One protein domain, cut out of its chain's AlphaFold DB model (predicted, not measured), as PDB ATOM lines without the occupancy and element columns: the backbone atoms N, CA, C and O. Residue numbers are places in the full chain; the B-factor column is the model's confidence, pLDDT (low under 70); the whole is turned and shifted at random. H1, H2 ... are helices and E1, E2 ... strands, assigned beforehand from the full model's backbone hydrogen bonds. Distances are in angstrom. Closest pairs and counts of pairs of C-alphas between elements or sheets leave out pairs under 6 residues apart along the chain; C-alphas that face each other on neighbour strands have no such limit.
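What this domain is: This is residues 124 to 247 of the 247 residues of the protein "TauD/TfdA family dioxygenase" of Pseudomonas savastanoi pv. glycinea (UniProt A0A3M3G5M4). Two short two-stranded ribbons, E3 with E4 and E2 with E5, stand apart in a loosely joined body, with H3 near one end and H1, H4 and H5 clustered toward the other. The unnamed stretch 150 to 161 passes through the middle between them, and residues 172 to 177 of the loop after E1 stick out. The 124 printed residues include five named helices and five named strands, in the order H1, E1, E2, H2, H3, E3, H4, H5, E4, E5; both sheets are antiparallel, and the class is mixed, with under half of the residues in named elements. The whole is only just compact, close to loose, with a radius of gyration of the C-alphas of 16.4 A and spans of 50 by 35 by 30 A.

Where its parts are: E3 is residues 203 to 206, 9.8 A long, and begins at C-alpha 203 (-38.487, -15.365, 89.052). E4 is residues 233 to 236, 10.1 A long. E2 is residues 181 to 183 and E5 residues 244 to 246, where C-alpha 246 is at (-20.908, -23.977, 81.076). E1 is residues 162 to 165. H1 is residues 142 to 149, 11.7 A long, beginning at C-alpha 142 (-8.147, -16.434, 90.509). H2 is residues 184 to 189, H3 residues 193 to 200, 10.6 A long, H4 residues 209 to 215, 10.2 A long, and H5 residues 221 to 228, 10.4 A long.

How they stand to each other: E3 and E4 are antiparallel at 151 degrees, with N 204 and O 235 2.8 A apart, within hydrogen-bond range. E2 and E5 are antiparallel at 158 degrees, with N 182 and O 245 2.8 A apart, also within range. E3 and E5 are apart. H1 touches H4 about perpendicular, at 87 degrees; their closest C-alphas, Gly 147 and Leu 212, are 4.8 A apart. H4 and H5 only just touch, with 3 pairs of C-alphas within 8 A, the closest Trp 209 and Met 227 at 5.1 A, opposite ways at a steep tilt of 57 degrees. H2 and H3 are close but not clearly touching, with the closest C-alphas, Tyr 188 and Lys 196, 7.6 A apart. E1 pairs with no named strand. Every O i to N i+4 pair is within hydrogen-bond range in H2, H3 and H5; H1 has 0 of 4, with 4 of 5 O i to N i+3 pairs, and H4 has 1 of 3, with 3 of 4.

The domain as a whole: The two C-alphas farthest apart, Lys 136 and Ala 194, are 50.0 A apart. The printed part has no cut and ends at the chain's last residue, 247. The links H1 to E1 and E1 to E2 are long. Mean pLDDT of the printed part is 80.6; 21 residues are under 70, among them 124 to 127 and 234 to 243.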
ATOM      1  N   ASP A 124     -10.259  -2.558  83.888       50.88
ATOM      2  CA  ASP A 124      -8.845  -2.174  83.975       50.88
ATOM      3  C   ASP A 124      -8.263  -1.653  82.645       50.88
ATOM      4  O   ASP A 124      -7.074  -1.349  82.558       50.88
ATOM      5  N   GLY A 125      -9.091  -1.550  81.600       50.78
ATOM      6  CA  GLY A 125      -8.675  -1.111  80.268       50.78
ATOM      7  C   GLY A 125      -7.965  -2.189  79.444       50.78
ATOM      8  O   GLY A 125      -7.658  -1.951  78.273       50.78
ATOM      9  N   GLN A 126      -7.747  -3.388  79.997       57.06
ATOM     10  CA  GLN A 126      -7.286  -4.533  79.224       57.06
ATOM     11  C   GLN A 126      -8.486  -5.112  78.471       57.06
ATOM     12  O   GLN A 126      -9.398  -5.706  79.038       57.06
ATOM     13  N   ASN A 127      -8.493  -4.941  77.148       68.31
ATOM     14  CA  ASN A 127      -9.575  -5.427  76.286       68.31
ATOM     15  C   ASN A 127      -9.758  -6.962  76.347       68.31
ATOM     16  O   ASN A 127     -10.774  -7.476  75.889       68.31
ATOM     17  N   ILE A 128      -8.799  -7.712  76.902       76.56
ATOM     18  CA  ILE A 128      -8.860  -9.169  77.033       76.56
ATOM     19  C   ILE A 128      -8.607  -9.571  78.480       76.56
ATOM     20  O   ILE A 128      -7.547  -9.302  79.039       76.56
ATOM     21  N   THR A 129      -9.565 -10.294  79.053       76.88
ATOM     22  CA  THR A 129      -9.447 -10.885  80.385       76.88
ATOM     23  C   THR A 129      -8.728 -12.226  80.302       76.88
ATOM     24  O   THR A 129      -9.150 -13.129  79.576       76.88
ATOM     25  N   LYS A 130      -7.641 -12.372  81.065       79.94
ATOM     26  CA  LYS A 130      -6.922 -13.642  81.201       79.94
ATOM     27  C   LYS A 130      -7.652 -14.566  82.176       79.94
ATOM     28  O   LYS A 130      -7.721 -14.291  83.374       79.94
ATOM     29  N   ILE A 131      -8.142 -15.696  81.677       81.00
ATOM     30  CA  ILE A 131      -8.723 -16.753  82.510       81.00
ATOM     31  C   ILE A 131      -7.584 -17.675  82.953       81.00
ATOM     32  O   ILE A 131      -7.142 -18.537  82.199       81.00
ATOM     33  N   SER A 132      -7.078 -17.446  84.163       78.88
ATOM     34  CA  SER A 132      -6.032 -18.258  84.786       78.88
ATOM     35  C   SER A 132      -6.330 -18.421  86.272       78.88
ATOM     36  O   SER A 132      -6.682 -17.454  86.944       78.88
ATOM     37  N   LEU A 133      -6.176 -19.646  86.778       75.75
ATOM     38  CA  LEU A 133      -6.204 -19.933  88.215       75.75
ATOM     39  C   LEU A 133      -4.843 -19.684  88.880       75.75
ATOM     40  O   LEU A 133      -4.739 -19.774  90.102       75.75
ATOM     41  N   ASP A 134      -3.802 -19.380  88.099       78.44
ATOM     42  CA  ASP A 134      -2.528 -18.950  88.657       78.44
ATOM     43  C   ASP A 134      -2.689 -17.542  89.234       78.44
ATOM     44  O   ASP A 134      -2.876 -16.563  88.509       78.44
ATOM     45  N   VAL A 135      -2.598 -17.451  90.558       75.19
ATOM     46  CA  VAL A 135      -2.682 -16.198  91.315       75.19
ATOM     47  C   VAL A 135      -1.611 -15.201  90.866       75.19
ATOM     48  O   VAL A 135      -1.825 -14.000  90.976       75.19
ATOM     49  N   LYS A 136      -0.475 -15.650  90.318       78.38
ATOM     50  CA  LYS A 136       0.541 -14.744  89.762       78.38
ATOM     51  C   LYS A 136       0.067 -14.062  88.480       78.38
ATOM     52  O   LYS A 136       0.377 -12.895  88.266       78.38
ATOM     53  N   GLU A 137      -0.699 -14.770  87.654       72.25
ATOM     54  CA  GLU A 137      -1.225 -14.270  86.378       72.25
ATOM     55  C   GLU A 137      -2.562 -13.535  86.533       72.25
ATOM     56  O   GLU A 137      -2.875 -12.652  85.735       72.25
ATOM     57  N   ASN A 138      -3.363 -13.895  87.541       70.31
ATOM     58  CA  ASN A 138      -4.651 -13.265  87.822       70.31
ATOM     59  C   ASN A 138      -4.919 -13.134  89.338       70.31
ATOM     60  O   ASN A 138      -5.823 -13.781  89.875       70.31
ATOM     61  N   PRO A 139      -4.164 -12.280  90.052       67.19
ATOM     62  CA  PRO A 139      -4.253 -12.176  91.510       67.19
ATOM     63  C   PRO A 139      -5.621 -11.694  91.999       67.19
ATOM     64  O   PRO A 139      -6.046 -12.052  93.094       67.19
ATOM     65  N   ALA A 140      -6.322 -10.897  91.188       65.88
ATOM     66  CA  ALA A 140      -7.608 -10.315  91.550       65.88
ATOM     67  C   ALA A 140      -8.789 -11.280  91.354       65.88
ATOM     68  O   ALA A 140      -9.749 -11.217  92.121       65.88
ATOM     69  N   CYS A 141      -8.740 -12.168  90.352       70.38
ATOM     70  CA  CYS A 141      -9.888 -13.008  89.999       70.38
ATOM     71  C   CYS A 141      -9.657 -14.513  90.176       70.38
ATOM     72  O   CYS A 141     -10.637 -15.248  90.125       70.38
ATOM     73  N   ALA A 142      -8.431 -14.995  90.421       75.31
ATOM     74  CA  ALA A 142      -8.147 -16.434  90.509       75.31
ATOM     75  C   ALA A 142      -9.023 -17.177  91.537       75.31
ATOM     76  O   ALA A 142      -9.523 -18.262  91.241       75.31
ATOM     77  N   GLU A 143      -9.276 -16.593  92.716       73.62
ATOM     78  CA  GLU A 143     -10.176 -17.203  93.710       73.62
ATOM     79  C   GLU A 143     -11.642 -17.206  93.253       73.62
ATOM     80  O   GLU A 143     -12.350 -18.190  93.459       73.62
ATOM     81  N   PHE A 144     -12.103 -16.145  92.588       73.12
ATOM     82  CA  PHE A 144     -13.480 -16.050  92.093       73.12
ATOM     83  C   PHE A 144     -13.730 -16.947  90.874       73.12
ATOM     84  O   PHE A 144     -14.814 -17.515  90.743       73.12
ATOM     85  N   LEU A 145     -12.712 -17.153  90.033       79.81
ATOM     86  CA  LEU A 145     -12.757 -18.072  88.895       79.81
ATOM     87  C   LEU A 145     -12.998 -19.523  89.326       79.81
ATOM     88  O   LEU A 145     -13.525 -20.307  88.551       79.81
ATOM     89  N   LYS A 146     -12.728 -19.903  90.581       80.81
ATOM     90  CA  LYS A 146     -13.087 -21.244  91.075       80.81
ATOM     91  C   LYS A 146     -14.598 -21.489  91.070       80.81
ATOM     92  O   LYS A 146     -15.029 -22.633  90.952       80.81
ATOM     93  N   GLY A 147     -15.408 -20.430  91.133       77.44
ATOM     94  CA  GLY A 147     -16.858 -20.518  90.960       77.44
ATOM     95  C   GLY A 147     -17.278 -20.957  89.554       77.44
ATOM     96  O   GLY A 147     -18.359 -21.528  89.410       77.44
ATOM     97  N   SER A 148     -16.431 -20.751  88.535       82.50
ATOM     98  CA  SER A 148     -16.707 -21.165  87.154       82.50
ATOM     99  C   SER A 148     -16.480 -22.662  86.915       82.50
ATOM    100  O   SER A 148     -16.842 -23.160  85.857       82.50
ATOM    101  N   LEU A 149     -15.924 -23.397  87.889       84.75
ATOM    102  CA  LEU A 149     -15.807 -24.865  87.846       84.75
ATOM    103  C   LEU A 149     -17.166 -25.574  88.011       84.75
ATOM    104  O   LEU A 149     -17.281 -26.788  87.823       84.75
ATOM    105  N   TYR A 150     -18.201 -24.826  88.394       88.38
ATOM    106  CA  TYR A 150     -19.571 -25.302  88.554       88.38
ATOM    107  C   TYR A 150     -20.462 -24.734  87.452       88.38
ATOM    108  O   TYR A 150     -20.137 -23.712  86.856       88.38
ATOM    109  N   TRP A 151     -21.599 -25.383  87.175       90.19
ATOM    110  CA  TRP A 151     -22.518 -24.934  86.123       90.19
ATOM    111  C   TRP A 151     -22.969 -23.485  86.342       90.19
ATOM    112  O   TRP A 151     -23.589 -23.170  87.357       90.19
ATOM    113  N   HIS A 152     -22.687 -22.628  85.366       88.31
ATOM    114  CA  HIS A 152     -23.009 -21.203  85.387       88.31
ATOM    115  C   HIS A 152     -23.362 -20.688  83.984       88.31
ATOM    116  O   HIS A 152     -23.216 -21.394  82.987       88.31
ATOM    117  N   ILE A 153     -23.860 -19.451  83.930       87.25
ATOM    118  CA  ILE A 153     -24.087 -18.684  82.702       87.25
ATOM    119  C   ILE A 153     -23.427 -17.320  82.903       87.25
ATOM    120  O   ILE A 153     -23.737 -16.612  83.873       87.25
ATOM    121  N   ASP A 154     -22.533 -16.961  81.988       83.12
ATOM    122  CA  ASP A 154     -21.809 -15.693  82.012       83.12
ATOM    123  C   ASP A 154     -22.750 -14.493  81.854       83.12
ATOM    124  O   ASP A 154     -23.815 -14.575  81.238       83.12
ATOM    125  N   GLY A 155     -22.365 -13.353  82.431       78.88
ATOM    126  CA  GLY A 155     -23.056 -12.075  82.231       78.88
ATOM    127  C   GLY A 155     -24.512 -12.022  82.711       78.88
ATOM    128  O   GLY A 155     -25.216 -11.061  82.409       78.88
ATOM    129  N   THR A 156     -24.984 -13.006  83.486       77.44
ATOM    130  CA  THR A 156     -26.358 -13.027  84.036       77.44
ATOM    131  C   THR A 156     -26.675 -11.855  84.965       77.44
ATOM    132  O   THR A 156     -27.845 -11.534  85.190       77.44
ATOM    133  N   SER A 157     -25.648 -11.200  85.498       72.06
ATOM    134  CA  SER A 157     -25.763 -10.018  86.345       72.06
ATOM    135  C   SER A 157     -25.679  -8.686  85.587       72.06
ATOM    136  O   SER A 157     -25.962  -7.654  86.191       72.06
ATOM    137  N   SER A 158     -25.344  -8.689  84.290       71.06
ATOM    138  CA  SER A 158     -25.280  -7.485  83.447       71.06
ATOM    139  C   SER A 158     -26.673  -6.922  83.163       71.06
ATOM    140  O   SER A 158     -27.625  -7.692  83.044       71.06
ATOM    141  N   ASP A 159     -26.806  -5.599  83.000       67.75
ATOM    142  CA  ASP A 159     -28.090  -4.935  82.701       67.75
ATOM    143  C   ASP A 159     -28.685  -5.375  81.360       67.75
ATOM    144  O   ASP A 159     -29.878  -5.698  81.266       67.75
ATOM    145  N   VAL A 160     -27.834  -5.458  80.340       68.69
ATOM    146  CA  VAL A 160     -28.144  -6.047  79.038       68.69
ATOM    147  C   VAL A 160     -27.506  -7.435  78.998       68.69
ATOM    148  O   VAL A 160     -26.304  -7.540  79.254       68.69
ATOM    149  N   PRO A 161     -28.273  -8.503  78.707       69.06
ATOM    150  CA  PRO A 161     -27.702  -9.830  78.542       69.06
ATOM    151  C   PRO A 161     -26.638  -9.832  77.447       69.06
ATOM    152  O   PRO A 161     -26.851  -9.311  76.347       69.06
ATOM    153  N   ILE A 162     -25.509 -10.456  77.758       79.75
ATOM    154  CA  ILE A 162     -24.476 -10.729  76.769       79.75
ATOM    155  C   ILE A 162     -25.026 -11.716  75.730       79.75
ATOM    156  O   ILE A 162     -25.718 -12.678  76.059       79.75
ATOM    157  N   LEU A 163     -24.728 -11.461  74.462       83.44
ATOM    158  CA  LEU A 163     -25.039 -12.350  73.349       83.44
ATOM    159  C   LEU A 163     -24.131 -13.584  73.373       83.44
ATOM    160  O   LEU A 163     -24.598 -14.700  73.164       83.44
ATOM    161  N   ALA A 164     -22.829 -13.379  73.587       88.25
ATOM    162  CA  ALA A 164     -21.825 -14.432  73.480       88.25
ATOM    163  C   ALA A 164     -20.566 -14.121  74.295       88.25
ATOM    164  O   ALA A 164     -20.150 -12.961  74.357       88.25
ATOM    165  N   SER A 165     -19.921 -15.169  74.807       89.56
ATOM    166  CA  SER A 165     -18.550 -15.144  75.330       89.56
ATOM    167  C   SER A 165     -17.593 -15.722  74.282       89.56
ATOM    168  O   SER A 165     -17.853 -16.794  73.732       89.56
ATOM    169  N   LEU A 166     -16.481 -15.039  73.999       91.44
ATOM    170  CA  LEU A 166     -15.434 -15.541  73.099       91.44
ATOM    171  C   LEU A 166     -14.191 -15.936  73.892       91.44
ATOM    172  O   LEU A 166     -13.595 -15.109  74.588       91.44
ATOM    173  N   LEU A 167     -13.783 -17.195  73.731       91.94
ATOM    174  CA  LEU A 167     -12.686 -17.825  74.458       91.94
ATOM    175  C   LEU A 167     -11.629 -18.346  73.481       91.94
ATOM    176  O   LEU A 167     -11.961 -18.992  72.488       91.94
ATOM    177  N   SER A 168     -10.359 -18.106  73.808       91.69
ATOM    178  CA  SER A 168      -9.205 -18.632  73.073       91.69
ATOM    179  C   SER A 168      -8.296 -19.386  74.033       91.69
ATOM    180  O   SER A 168      -7.818 -18.818  75.014       91.69
ATOM    181  N   CYS A 169      -8.030 -20.659  73.745       90.94
ATOM    182  CA  CYS A 169      -7.055 -21.435  74.503       90.94
ATOM    183  C   CYS A 169      -5.638 -21.012  74.087       90.94
ATOM    184  O   CYS A 169      -5.272 -21.167  72.924       90.94
ATOM    185  N   LYS A 170      -4.854 -20.461  75.023       88.44
ATOM    186  CA  LYS A 170      -3.439 -20.102  74.797       88.44
ATOM    187  C   LYS A 170      -2.486 -21.179  75.315       88.44
ATOM    188  O   LYS A 170      -1.506 -21.500  74.657       88.44
ATOM    189  N   VAL A 171      -2.796 -21.741  76.481       87.94
ATOM    190  CA  VAL A 171      -2.049 -22.842  77.095       87.94
ATOM    191  C   VAL A 171      -3.064 -23.884  77.564       87.94
ATOM    192  O   VAL A 171      -3.873 -23.573  78.442       87.94
ATOM    193  N   PRO A 172      -3.087 -25.091  76.975       87.50
ATOM    194  CA  PRO A 172      -3.969 -26.151  77.438       87.50
ATOM    195  C   PRO A 172      -3.452 -26.754  78.750       87.50
ATOM    196  O   PRO A 172      -2.250 -26.771  79.014       87.50
ATOM    197  N   ALA A 173      -4.361 -27.297  79.562       86.25
ATOM    198  CA  ALA A 173      -3.977 -28.097  80.719       86.25
ATOM    199  C   ALA A 173      -3.275 -29.393  80.271       86.25
ATOM    200  O   ALA A 173      -3.638 -29.980  79.252       86.25
ATOM    201  N   SER A 174      -2.300 -29.869  81.050       88.00
ATOM    202  CA  SER A 174      -1.601 -31.136  80.776       88.00
ATOM    203  C   SER A 174      -2.512 -32.362  80.904       88.00
ATOM    204  O   SER A 174      -2.299 -33.368  80.229       88.00
ATOM    205  N   LEU A 175      -3.540 -32.275  81.752       87.75
ATOM    206  CA  LEU A 175      -4.589 -33.271  81.915       87.75
ATOM    207  C   LEU A 175      -5.912 -32.569  82.246       87.75
ATOM    208  O   LEU A 175      -5.948 -31.658  83.072       87.75
ATOM    209  N   GLY A 176      -7.011 -33.013  81.634       86.38
ATOM    210  CA  GLY A 176      -8.324 -32.396  81.828       86.38
ATOM    211  C   GLY A 176      -8.451 -31.051  81.105       86.38
ATOM    212  O   GLY A 176      -8.039 -30.929  79.957       86.38
ATOM    213  N   GLY A 177      -9.076 -30.062  81.752       84.88
ATOM    214  CA  GLY A 177      -9.288 -28.725  81.174       84.88
ATOM    215  C   GLY A 177     -10.420 -28.635  80.145       84.88
ATOM    216  O   GLY A 177     -10.536 -27.636  79.441       84.88
ATOM    217  N   ASN A 178     -11.256 -29.671  80.044       90.25
ATOM    218  CA  ASN A 178     -12.441 -29.640  79.195       90.25
ATOM    219  C   ASN A 178     -13.514 -28.741  79.812       90.25
ATOM    220  O   ASN A 178     -13.819 -28.887  80.993       90.25
ATOM    221  N   THR A 179     -14.160 -27.926  78.983       91.25
ATOM    222  CA  THR A 179     -15.380 -27.203  79.357       91.25
ATOM    223  C   THR A 179     -16.607 -28.002  78.926       91.25
ATOM    224  O   THR A 179     -16.747 -28.391  77.761       91.25
ATOM    225  N   GLY A 180     -17.505 -28.277  79.868       92.25
ATOM    226  CA  GLY A 180     -18.819 -28.843  79.594       92.25
ATOM    227  C   GLY A 180     -19.800 -27.749  79.193       92.25
ATOM    228  O   GLY A 180     -19.795 -26.681  79.788       92.25
ATOM    229  N   PHE A 181     -20.676 -28.027  78.226       93.88
ATOM    230  CA  PHE A 181     -21.743 -27.112  77.809       93.88
ATOM    231  C   PHE A 181     -23.112 -27.795  77.862       93.88
ATOM    232  O   PHE A 181     -23.233 -28.977  77.528       93.88
ATOM    233  N   CYS A 182     -24.142 -27.043  78.251       91.94
ATOM    234  CA  CYS A 182     -25.534 -27.480  78.312       91.94
ATOM    235  C   CYS A 182     -26.429 -26.494  77.552       91.94
ATOM    236  O   CYS A 182     -26.403 -25.303  77.847       91.94
ATOM    237  N   ASN A 183     -27.219 -26.986  76.593       91.31
ATOM    238  CA  ASN A 183     -28.183 -26.169  75.854       91.31
ATOM    239  C   ASN A 183     -29.458 -26.008  76.694       91.31
ATOM    240  O   ASN A 183     -30.205 -26.971  76.894       91.31
ATOM    241  N   THR A 184     -29.707 -24.791  77.171       89.75
ATOM    242  CA  THR A 184     -30.836 -24.481  78.056       89.75
ATOM    243  C   THR A 184     -32.166 -24.434  77.304       89.75
ATOM    244  O   THR A 184     -33.184 -24.797  77.890       89.75
ATOM    245  N   TYR A 185     -32.175 -24.091  76.010       88.06
ATOM    246  CA  TYR A 185     -33.374 -24.166  75.168       88.06
ATOM    247  C   TYR A 185     -33.812 -25.612  74.972       88.06
ATOM    248  O   TYR A 185     -34.970 -25.947  75.191       88.06
ATOM    249  N   ALA A 186     -32.875 -26.496  74.621       88.94
ATOM    250  CA  ALA A 186     -33.171 -27.918  74.477       88.94
ATOM    251  C   ALA A 186     -33.636 -28.530  75.809       88.94
ATOM    252  O   ALA A 186     -34.568 -29.332  75.826       88.94
ATOM    253  N   ALA A 187     -33.025 -28.119  76.928       90.75
ATOM    254  CA  ALA A 187     -33.447 -28.539  78.260       90.75
ATOM    255  C   ALA A 187     -34.861 -28.045  78.606       90.75
ATOM    256  O   ALA A 187     -35.661 -28.824  79.120       90.75
ATOM    257  N   TYR A 188     -35.187 -26.785  78.296       89.88
ATOM    258  CA  TYR A 188     -36.527 -26.230  78.484       89.88
ATOM    259  C   TYR A 188     -37.558 -26.955  77.620       89.88
ATOM    260  O   TYR A 188     -38.617 -27.334  78.118       89.88
ATOM    261  N   GLU A 189     -37.249 -27.208  76.347       90.69
ATOM    262  CA  GLU A 189     -38.182 -27.871  75.441       90.69
ATOM    263  C   GLU A 189     -38.523 -29.297  75.868       90.69
ATOM    264  O   GLU A 189     -39.671 -29.717  75.703       90.69
ATOM    265  N   ALA A 190     -37.568 -29.995  76.483       92.75
ATOM    266  CA  ALA A 190     -37.750 -31.333  77.030       92.75
ATOM    267  C   ALA A 190     -38.596 -31.382  78.322       92.75
ATOM    268  O   ALA A 190     -38.951 -32.476  78.763       92.75
ATOM    269  N   LEU A 191     -38.927 -30.238  78.937       95.12
ATOM    270  CA  LEU A 191     -39.791 -30.198  80.120       95.12
ATOM    271  C   LEU A 191     -41.231 -30.607  79.791       95.12
ATOM    272  O   LEU A 191     -41.761 -30.318  78.714       95.12
ATOM    273  N   SER A 192     -41.902 -31.214  80.773       97.31
ATOM    274  CA  SER A 192     -43.332 -31.509  80.684       97.31
ATOM    275  C   SER A 192     -44.155 -30.218  80.566       97.31
ATOM    276  O   SER A 192     -43.746 -29.152  81.029       97.31
ATOM    277  N   SER A 193     -45.358 -30.297  79.985       96.50
ATOM    278  CA  SER A 193     -46.257 -29.131  79.919       96.50
ATOM    279  C   SER A 193     -46.609 -28.590  81.311       96.50
ATOM    280  O   SER A 193     -46.706 -27.379  81.490       96.50
ATOM    281  N   ALA A 194     -46.738 -29.479  82.302       96.75
ATOM    282  CA  ALA A 194     -46.984 -29.104  83.692       96.75
ATOM    283  C   ALA A 194     -45.805 -28.318  84.289       96.75
ATOM    284  O   ALA A 194     -46.015 -27.281  84.916       96.75
ATOM    285  N   ASP A 195     -44.567 -28.757  84.045       95.44
ATOM    286  CA  ASP A 195     -43.370 -28.049  84.512       95.44
ATOM    287  C   ASP A 195     -43.188 -26.705  83.802       95.44
ATOM    288  O   ASP A 195     -42.918 -25.702  84.464       95.44
ATOM    289  N   LYS A 196     -43.409 -26.643  82.479       94.31
ATOM    290  CA  LYS A 196     -43.376 -25.378  81.724       94.31
ATOM    291  C   LYS A 196     -44.352 -24.358  82.327       94.31
ATOM    292  O   LYS A 196     -43.937 -23.239  82.622       94.31
ATOM    293  N   GLN A 197     -45.599 -24.759  82.601       94.25
ATOM    294  CA  GLN A 197     -46.614 -23.901  83.236       94.25
ATOM    295  C   GLN A 197     -46.248 -23.504  84.671       94.25
ATOM    296  O   GLN A 197     -46.458 -22.360  85.082       94.25
ATOM    297  N   ARG A 198     -45.697 -24.441  85.450       93.31
ATOM    298  CA  ARG A 198     -45.264 -24.184  86.827       93.31
ATOM    299  C   ARG A 198     -44.164 -23.125  86.871       93.31
ATOM    300  O   ARG A 198     -44.214 -22.227  87.709       93.31
ATOM    301  N   TYR A 199     -43.168 -23.245  86.000       92.25
ATOM    302  CA  TYR A 199     -41.975 -22.408  86.037       92.25
ATOM    303  C   TYR A 199     -42.156 -21.047  85.354       92.25
ATOM    304  O   TYR A 199     -41.516 -20.088  85.775       92.25
ATOM    305  N   GLU A 200     -43.075 -20.910  84.390       89.94
ATOM    306  CA  GLU A 200     -43.377 -19.651  83.677       89.94
ATOM    307  C   GLU A 200     -43.654 -18.452  84.608       89.94
ATOM    308  O   GLU A 200     -43.374 -17.290  84.287       89.94
ATOM    309  N   ARG A 201     -44.201 -18.717  85.798       88.06
ATOM    310  CA  ARG A 201     -44.550 -17.678  86.780       88.06
ATOM    311  C   ARG A 201     -43.410 -17.334  87.735       88.06
ATOM    312  O   ARG A 201     -43.518 -16.350  88.467       88.06
ATOM    313  N   LEU A 202     -42.343 -18.129  87.756       91.00
ATOM    314  CA  LEU A 202     -41.249 -17.952  88.700       91.00
ATOM    315  C   LEU A 202     -40.313 -16.822  88.272       91.00
ATOM    316  O   LEU A 202     -40.198 -16.444  87.104       91.00
ATOM    317  N   ARG A 203     -39.617 -16.269  89.261       85.94
ATOM    318  CA  ARG A 203     -38.487 -15.365  89.052       85.94
ATOM    319  C   ARG A 203     -37.266 -15.987  89.703       85.94
ATOM    320  O   ARG A 203     -37.367 -16.550  90.790       85.94
ATOM    321  N   VAL A 204     -36.130 -15.874  89.034       85.06
ATOM    322  CA  VAL A 204     -34.847 -16.393  89.505       85.06
ATOM    323  C   VAL A 204     -33.966 -15.219  89.896       85.06
ATOM    324  O   VAL A 204     -34.014 -14.149  89.284       85.06
ATOM    325  N   ILE A 205     -33.189 -15.409  90.957       84.75
ATOM    326  CA  ILE A 205     -32.132 -14.485  91.346       84.75
ATOM    327  C   ILE A 205     -30.811 -15.096  90.898       84.75
ATOM    328  O   ILE A 205     -30.432 -16.159  91.382       84.75
ATOM    329  N   HIS A 206     -30.118 -14.412  89.996       83.56
ATOM    330  CA  HIS A 206     -28.760 -14.749  89.598       83.56
ATOM    331  C   HIS A 206     -27.782 -14.053  90.540       83.56
ATOM    332  O   HIS A 206     -27.890 -12.851  90.800       83.56
ATOM    333  N   ALA A 207     -26.871 -14.846  91.091       83.00
ATOM    334  CA  ALA A 207     -25.941 -14.445  92.130       83.00
ATOM    335  C   ALA A 207     -24.680 -15.320  92.033       83.00
ATOM    336  O   ALA A 207     -24.732 -16.481  92.445       83.00
ATOM    337  N   PRO A 208     -23.555 -14.800  91.509       79.88
ATOM    338  CA  PRO A 208     -22.325 -15.578  91.341       79.88
ATOM    339  C   PRO A 208     -21.819 -16.201  92.645       79.88
ATOM    340  O   PRO A 208     -21.303 -17.311  92.654       79.88
ATOM    341  N   TRP A 209     -22.039 -15.535  93.781       83.75
ATOM    342  CA  TRP A 209     -21.622 -16.053  95.082       83.75
ATOM    343  C   TRP A 209     -22.262 -17.384  95.476       83.75
ATOM    344  O   TRP A 209     -21.681 -18.112  96.277       83.75
ATOM    345  N   ALA A 210     -23.422 -17.731  94.912       86.06
ATOM    346  CA  ALA A 210     -24.049 -19.018  95.177       86.06
ATOM    347  C   ALA A 210     -23.186 -20.186  94.669       86.06
ATOM    348  O   ALA A 210     -23.125 -21.217  95.334       86.06
ATOM    349  N   SER A 211     -22.479 -20.032  93.537       85.12
ATOM    350  CA  SER A 211     -21.582 -21.088  93.047       85.12
ATOM    351  C   SER A 211     -20.305 -21.198  93.887       85.12
ATOM    352  O   SER A 211     -19.776 -22.292  94.071       85.12
ATOM    353  N   LEU A 212     -19.844 -20.088  94.471       85.25
ATOM    354  CA  LEU A 212     -18.666 -20.066  95.341       85.25
ATOM    355  C   LEU A 212     -18.857 -20.869  96.633       85.25
ATOM    356  O   LEU A 212     -17.872 -21.375  97.168       85.25
ATOM    357  N   LEU A 213     -20.099 -21.063  97.094       86.75
ATOM    358  CA  LEU A 213     -20.394 -21.931  98.239       86.75
ATOM    359  C   LEU A 213     -20.097 -23.411  97.964       86.75
ATOM    360  O   LEU A 213     -19.834 -24.159  98.896       86.75
ATOM    361  N   TYR A 214     -20.082 -23.863  96.708       85.19
ATOM    362  CA  TYR A 214     -19.641 -25.232  96.413       85.19
ATOM    363  C   TYR A 214     -18.127 -25.397  96.567       85.19
ATOM    364  O   TYR A 214     -17.651 -26.487  96.871       85.19
ATOM    365  N   TYR A 215     -17.362 -24.325  96.353       82.19
ATOM    366  CA  TYR A 215     -15.917 -24.323  96.561       82.19
ATOM    367  C   TYR A 215     -15.552 -24.134  98.040       82.19
ATOM    368  O   TYR A 215     -14.730 -24.881  98.566       82.19
ATOM    369  N   ASN A 216     -16.170 -23.161  98.713       85.38
ATOM    370  CA  ASN A 216     -16.009 -22.922 100.144       85.38
ATOM    371  C   ASN A 216     -17.394 -22.889 100.820       85.38
ATOM    372  O   ASN A 216     -18.023 -21.828 100.819       85.38
ATOM    373  N   PRO A 217     -17.878 -24.021 101.370       87.94
ATOM    374  CA  PRO A 217     -19.228 -24.132 101.938       87.94
ATOM    375  C   PRO A 217     -19.490 -23.255 103.160       87.94
ATOM    376  O   PRO A 217     -20.623 -22.827 103.373       87.94
ATOM    377  N   GLU A 218     -18.452 -22.955 103.943       90.50
ATOM    378  CA  GLU A 218     -18.551 -22.180 105.183       90.50
ATOM    379  C   GLU A 218     -17.533 -21.025 105.179       90.50
ATOM    380  O   GLU A 218     -16.567 -21.019 105.948       90.50
ATOM    381  N   PRO A 219     -17.699 -20.022 104.295       88.38
ATOM    382  CA  PRO A 219     -16.773 -18.905 104.233       88.38
ATOM    383  C   PRO A 219     -16.918 -18.032 105.484       88.38
ATOM    384  O   PRO A 219     -18.024 -17.750 105.949       88.38
ATOM    385  N   GLY A 220     -15.797 -17.524 106.001       91.56
ATOM    386  CA  GLY A 220     -15.825 -16.533 107.075       91.56
ATOM    387  C   GLY A 220     -16.639 -15.292 106.679       91.56
ATOM    388  O   GLY A 220     -16.713 -14.929 105.504       91.56
ATOM    389  N   LEU A 221     -17.222 -14.597 107.661       91.19
ATOM    390  CA  LEU A 221     -18.170 -13.496 107.427       91.19
ATOM    391  C   LEU A 221     -17.650 -12.409 106.469       91.19
ATOM    392  O   LEU A 221     -18.409 -11.891 105.652       91.19
ATOM    393  N   ALA A 222     -16.363 -12.060 106.557       89.25
ATOM    394  CA  ALA A 222     -15.747 -11.077 105.666       89.25
ATOM    395  C   ALA A 222     -15.752 -11.545 104.199       89.25
ATOM    396  O   ALA A 222     -16.128 -10.784 103.309       89.25
ATOM    397  N   MET A 223     -15.407 -12.813 103.960       85.75
ATOM    398  CA  MET A 223     -15.417 -13.426 102.631       85.75
ATOM    399  C   MET A 223     -16.844 -13.550 102.098       85.75
ATOM    400  O   MET A 223     -17.095 -13.164 100.963       85.75
ATOM    401  N   LEU A 224     -17.792 -13.997 102.926       87.38
ATOM    402  CA  LEU A 224     -19.200 -14.082 102.534       87.38
ATOM    403  C   LEU A 224     -19.748 -12.720 102.091       87.38
ATOM    404  O   LEU A 224     -20.383 -12.627 101.044       87.38
ATOM    405  N   LYS A 225     -19.469 -11.653 102.851       87.75
ATOM    406  CA  LYS A 225     -19.864 -10.284 102.485       87.75
ATOM    407  C   LYS A 225     -19.231  -9.843 101.164       87.75
ATOM    408  O   LYS A 225     -19.929  -9.270 100.332       87.75
ATOM    409  N   ALA A 226     -17.945 -10.131 100.960       84.62
ATOM    410  CA  ALA A 226     -17.255  -9.819  99.711       84.62
ATOM    411  C   ALA A 226     -17.869 -10.567  98.516       84.62
ATOM    412  O   ALA A 226     -18.115  -9.964  97.477       84.62
ATOM    413  N   MET A 227     -18.195 -11.851  98.681       83.81
ATOM    414  CA  MET A 227     -18.874 -12.637  97.653       83.81
ATOM    415  C   MET A 227     -20.276 -12.086  97.362       83.81
ATOM    416  O   MET A 227     -20.633 -11.884  96.208       83.81
ATOM    417  N   GLN A 228     -21.077 -11.803  98.391       84.31
ATOM    418  CA  GLN A 228     -22.450 -11.305  98.235       84.31
ATOM    419  C   GLN A 228     -22.533  -9.906  97.617       84.31
ATOM    420  O   GLN A 228     -23.563  -9.564  97.033       84.31
ATOM    421  N   ALA A 229     -21.464  -9.114  97.717       81.50
ATOM    422  CA  ALA A 229     -21.343  -7.841  97.016       81.50
ATOM    423  C   ALA A 229     -21.198  -8.014  95.492       81.50
ATOM    424  O   ALA A 229     -21.417  -7.060  94.744       81.50
ATOM    425  N   ILE A 230     -20.874  -9.222  95.014       73.69
ATOM    426  CA  ILE A 230     -20.801  -9.530  93.587       73.69
ATOM    427  C   ILE A 230     -22.222  -9.598  93.029       73.69
ATOM    428  O   ILE A 230     -22.980 -10.523  93.326       73.69
ATOM    429  N   ALA A 231     -22.541  -8.571  92.241       65.88
ATOM    430  CA  ALA A 231     -23.678  -8.378  91.345       65.88
ATOM    431  C   ALA A 231     -24.832  -9.402  91.463       65.88
ATOM    432  O   ALA A 231     -24.710 -10.574  91.104       65.88
ATOM    433  N   ARG A 232     -26.000  -8.923  91.904       68.25
ATOM    434  CA  ARG A 232     -27.220  -9.717  92.107       68.25
ATOM    435  C   ARG A 232     -28.346  -9.184  91.228       68.25
ATOM    436  O   ARG A 232     -28.677  -8.005  91.322       68.25
ATOM    437  N   ARG A 233     -28.996 -10.051  90.446       70.56
ATOM    438  CA  ARG A 233     -30.118  -9.648  89.579       70.56
ATOM    439  C   ARG A 233     -31.306 -10.589  89.694       70.56
ATOM    440  O   ARG A 233     -31.138 -11.802  89.715       70.56
ATOM    441  N   SER A 234     -32.513 -10.026  89.749       68.88
ATOM    442  CA  SER A 234     -33.757 -10.790  89.636       68.88
ATOM    443  C   SER A 234     -34.294 -10.702  88.213       68.88
ATOM    444  O   SER A 234     -34.575  -9.609  87.724       68.88
ATOM    445  N   CYS A 235     -34.482 -11.851  87.574       61.56
ATOM    446  CA  CYS A 235     -35.080 -11.965  86.252       61.56
ATOM    447  C   CYS A 235     -36.337 -12.832  86.338       61.56
ATOM    448  O   CYS A 235     -36.411 -13.770  87.136       61.56
ATOM    449  N   ARG A 236     -37.354 -12.532  85.521       54.31
ATOM    450  CA  ARG A 236     -38.441 -13.497  85.312       54.31
ATOM    451  C   ARG A 236     -37.836 -14.724  84.640       54.31
ATOM    452  O   ARG A 236     -37.002 -14.577  83.750       54.31
ATOM    453  N   TRP A 237     -38.258 -15.907  85.062       49.47
ATOM    454  CA  TRP A 237     -37.916 -17.119  84.349       49.47
ATOM    455  C   TRP A 237     -38.687 -17.131  83.026       49.47
ATOM    456  O   TRP A 237     -39.858 -17.483  82.956       49.47
ATOM    457  N   SER A 238     -38.049 -16.637  81.975       49.78
ATOM    458  CA  SER A 238     -38.369 -16.996  80.598       49.78
ATOM    459  C   SER A 238     -37.485 -18.191  80.259       49.78
ATOM    460  O   SER A 238     -36.320 -18.157  80.651       49.78
ATOM    461  N   GLY A 239     -37.996 -19.220  79.571       42.44
ATOM    462  CA  GLY A 239     -37.314 -20.494  79.253       42.44
ATOM    463  C   GLY A 239     -36.052 -20.402  78.374       42.44
ATOM    464  O   GLY A 239     -35.831 -21.241  77.511       42.44
ATOM    465  N   GLY A 240     -35.240 -19.363  78.563       47.44
ATOM    466  CA  GLY A 240     -34.182 -18.918  77.679       47.44
ATOM    467  C   GLY A 240     -33.300 -17.801  78.245       47.44
ATOM    468  O   GLY A 240     -32.767 -17.012  77.470       47.44
ATOM    469  N   THR A 241     -33.156 -17.675  79.571       46.69
ATOM    470  CA  THR A 241     -32.168 -16.762  80.174       46.69
ATOM    471  C   THR A 241     -30.750 -17.278  79.890       46.69
ATOM    472  O   THR A 241     -30.161 -17.957  80.726       46.69
ATOM    473  N   GLY A 242     -30.243 -17.002  78.686       55.62
ATOM    474  CA  GLY A 242     -28.956 -17.466  78.163       55.62
ATOM    475  C   GLY A 242     -29.063 -18.839  77.477       55.62
ATOM    476  O   GLY A 242     -29.531 -19.778  78.119       55.62
ATOM    477  N   PRO A 243     -28.642 -18.992  76.204       62.12
ATOM    478  CA  PRO A 243     -28.823 -20.229  75.429       62.12
ATOM    479  C   PRO A 243     -27.991 -21.411  75.947       62.12
ATOM    480  O   PRO A 243     -28.294 -22.572  75.656       62.12
ATOM    481  N   VAL A 244     -26.916 -21.131  76.690       73.56
ATOM    482  CA  VAL A 244     -25.931 -22.134  77.092       73.56
ATOM    483  C   VAL A 244     -25.423 -21.879  78.505       73.56
ATOM    484  O   VAL A 244     -25.060 -20.756  78.842       73.56
ATOM    485  N   ALA A 245     -25.358 -22.945  79.302       76.62
ATOM    486  CA  ALA A 245     -24.603 -22.989  80.551       76.62
ATOM    487  C   ALA A 245     -23.282 -23.746  80.359       76.62
ATOM    488  O   ALA A 245     -23.225 -24.680  79.551       76.62
ATOM    489  N   SER A 246     -22.251 -23.381  81.120       79.38
ATOM    490  CA  SER A 246     -20.908 -23.977  81.076       79.38
ATOM    491  C   SER A 246     -20.374 -24.365  82.454       79.38
ATOM    492  O   SER A 246     -20.842 -23.845  83.466       79.38
ATOM    493  N   ARG A 247     -19.412 -25.294  82.493       83.69
ATOM    494  CA  ARG A 247     -18.588 -25.640  83.664       83.69
ATOM    495  C   ARG A 247     -17.218 -26.161  83.240       83.69
ATOM    496  O   ARG A 247     -17.151 -26.719  82.118       83.69
TER     497      ARG A 247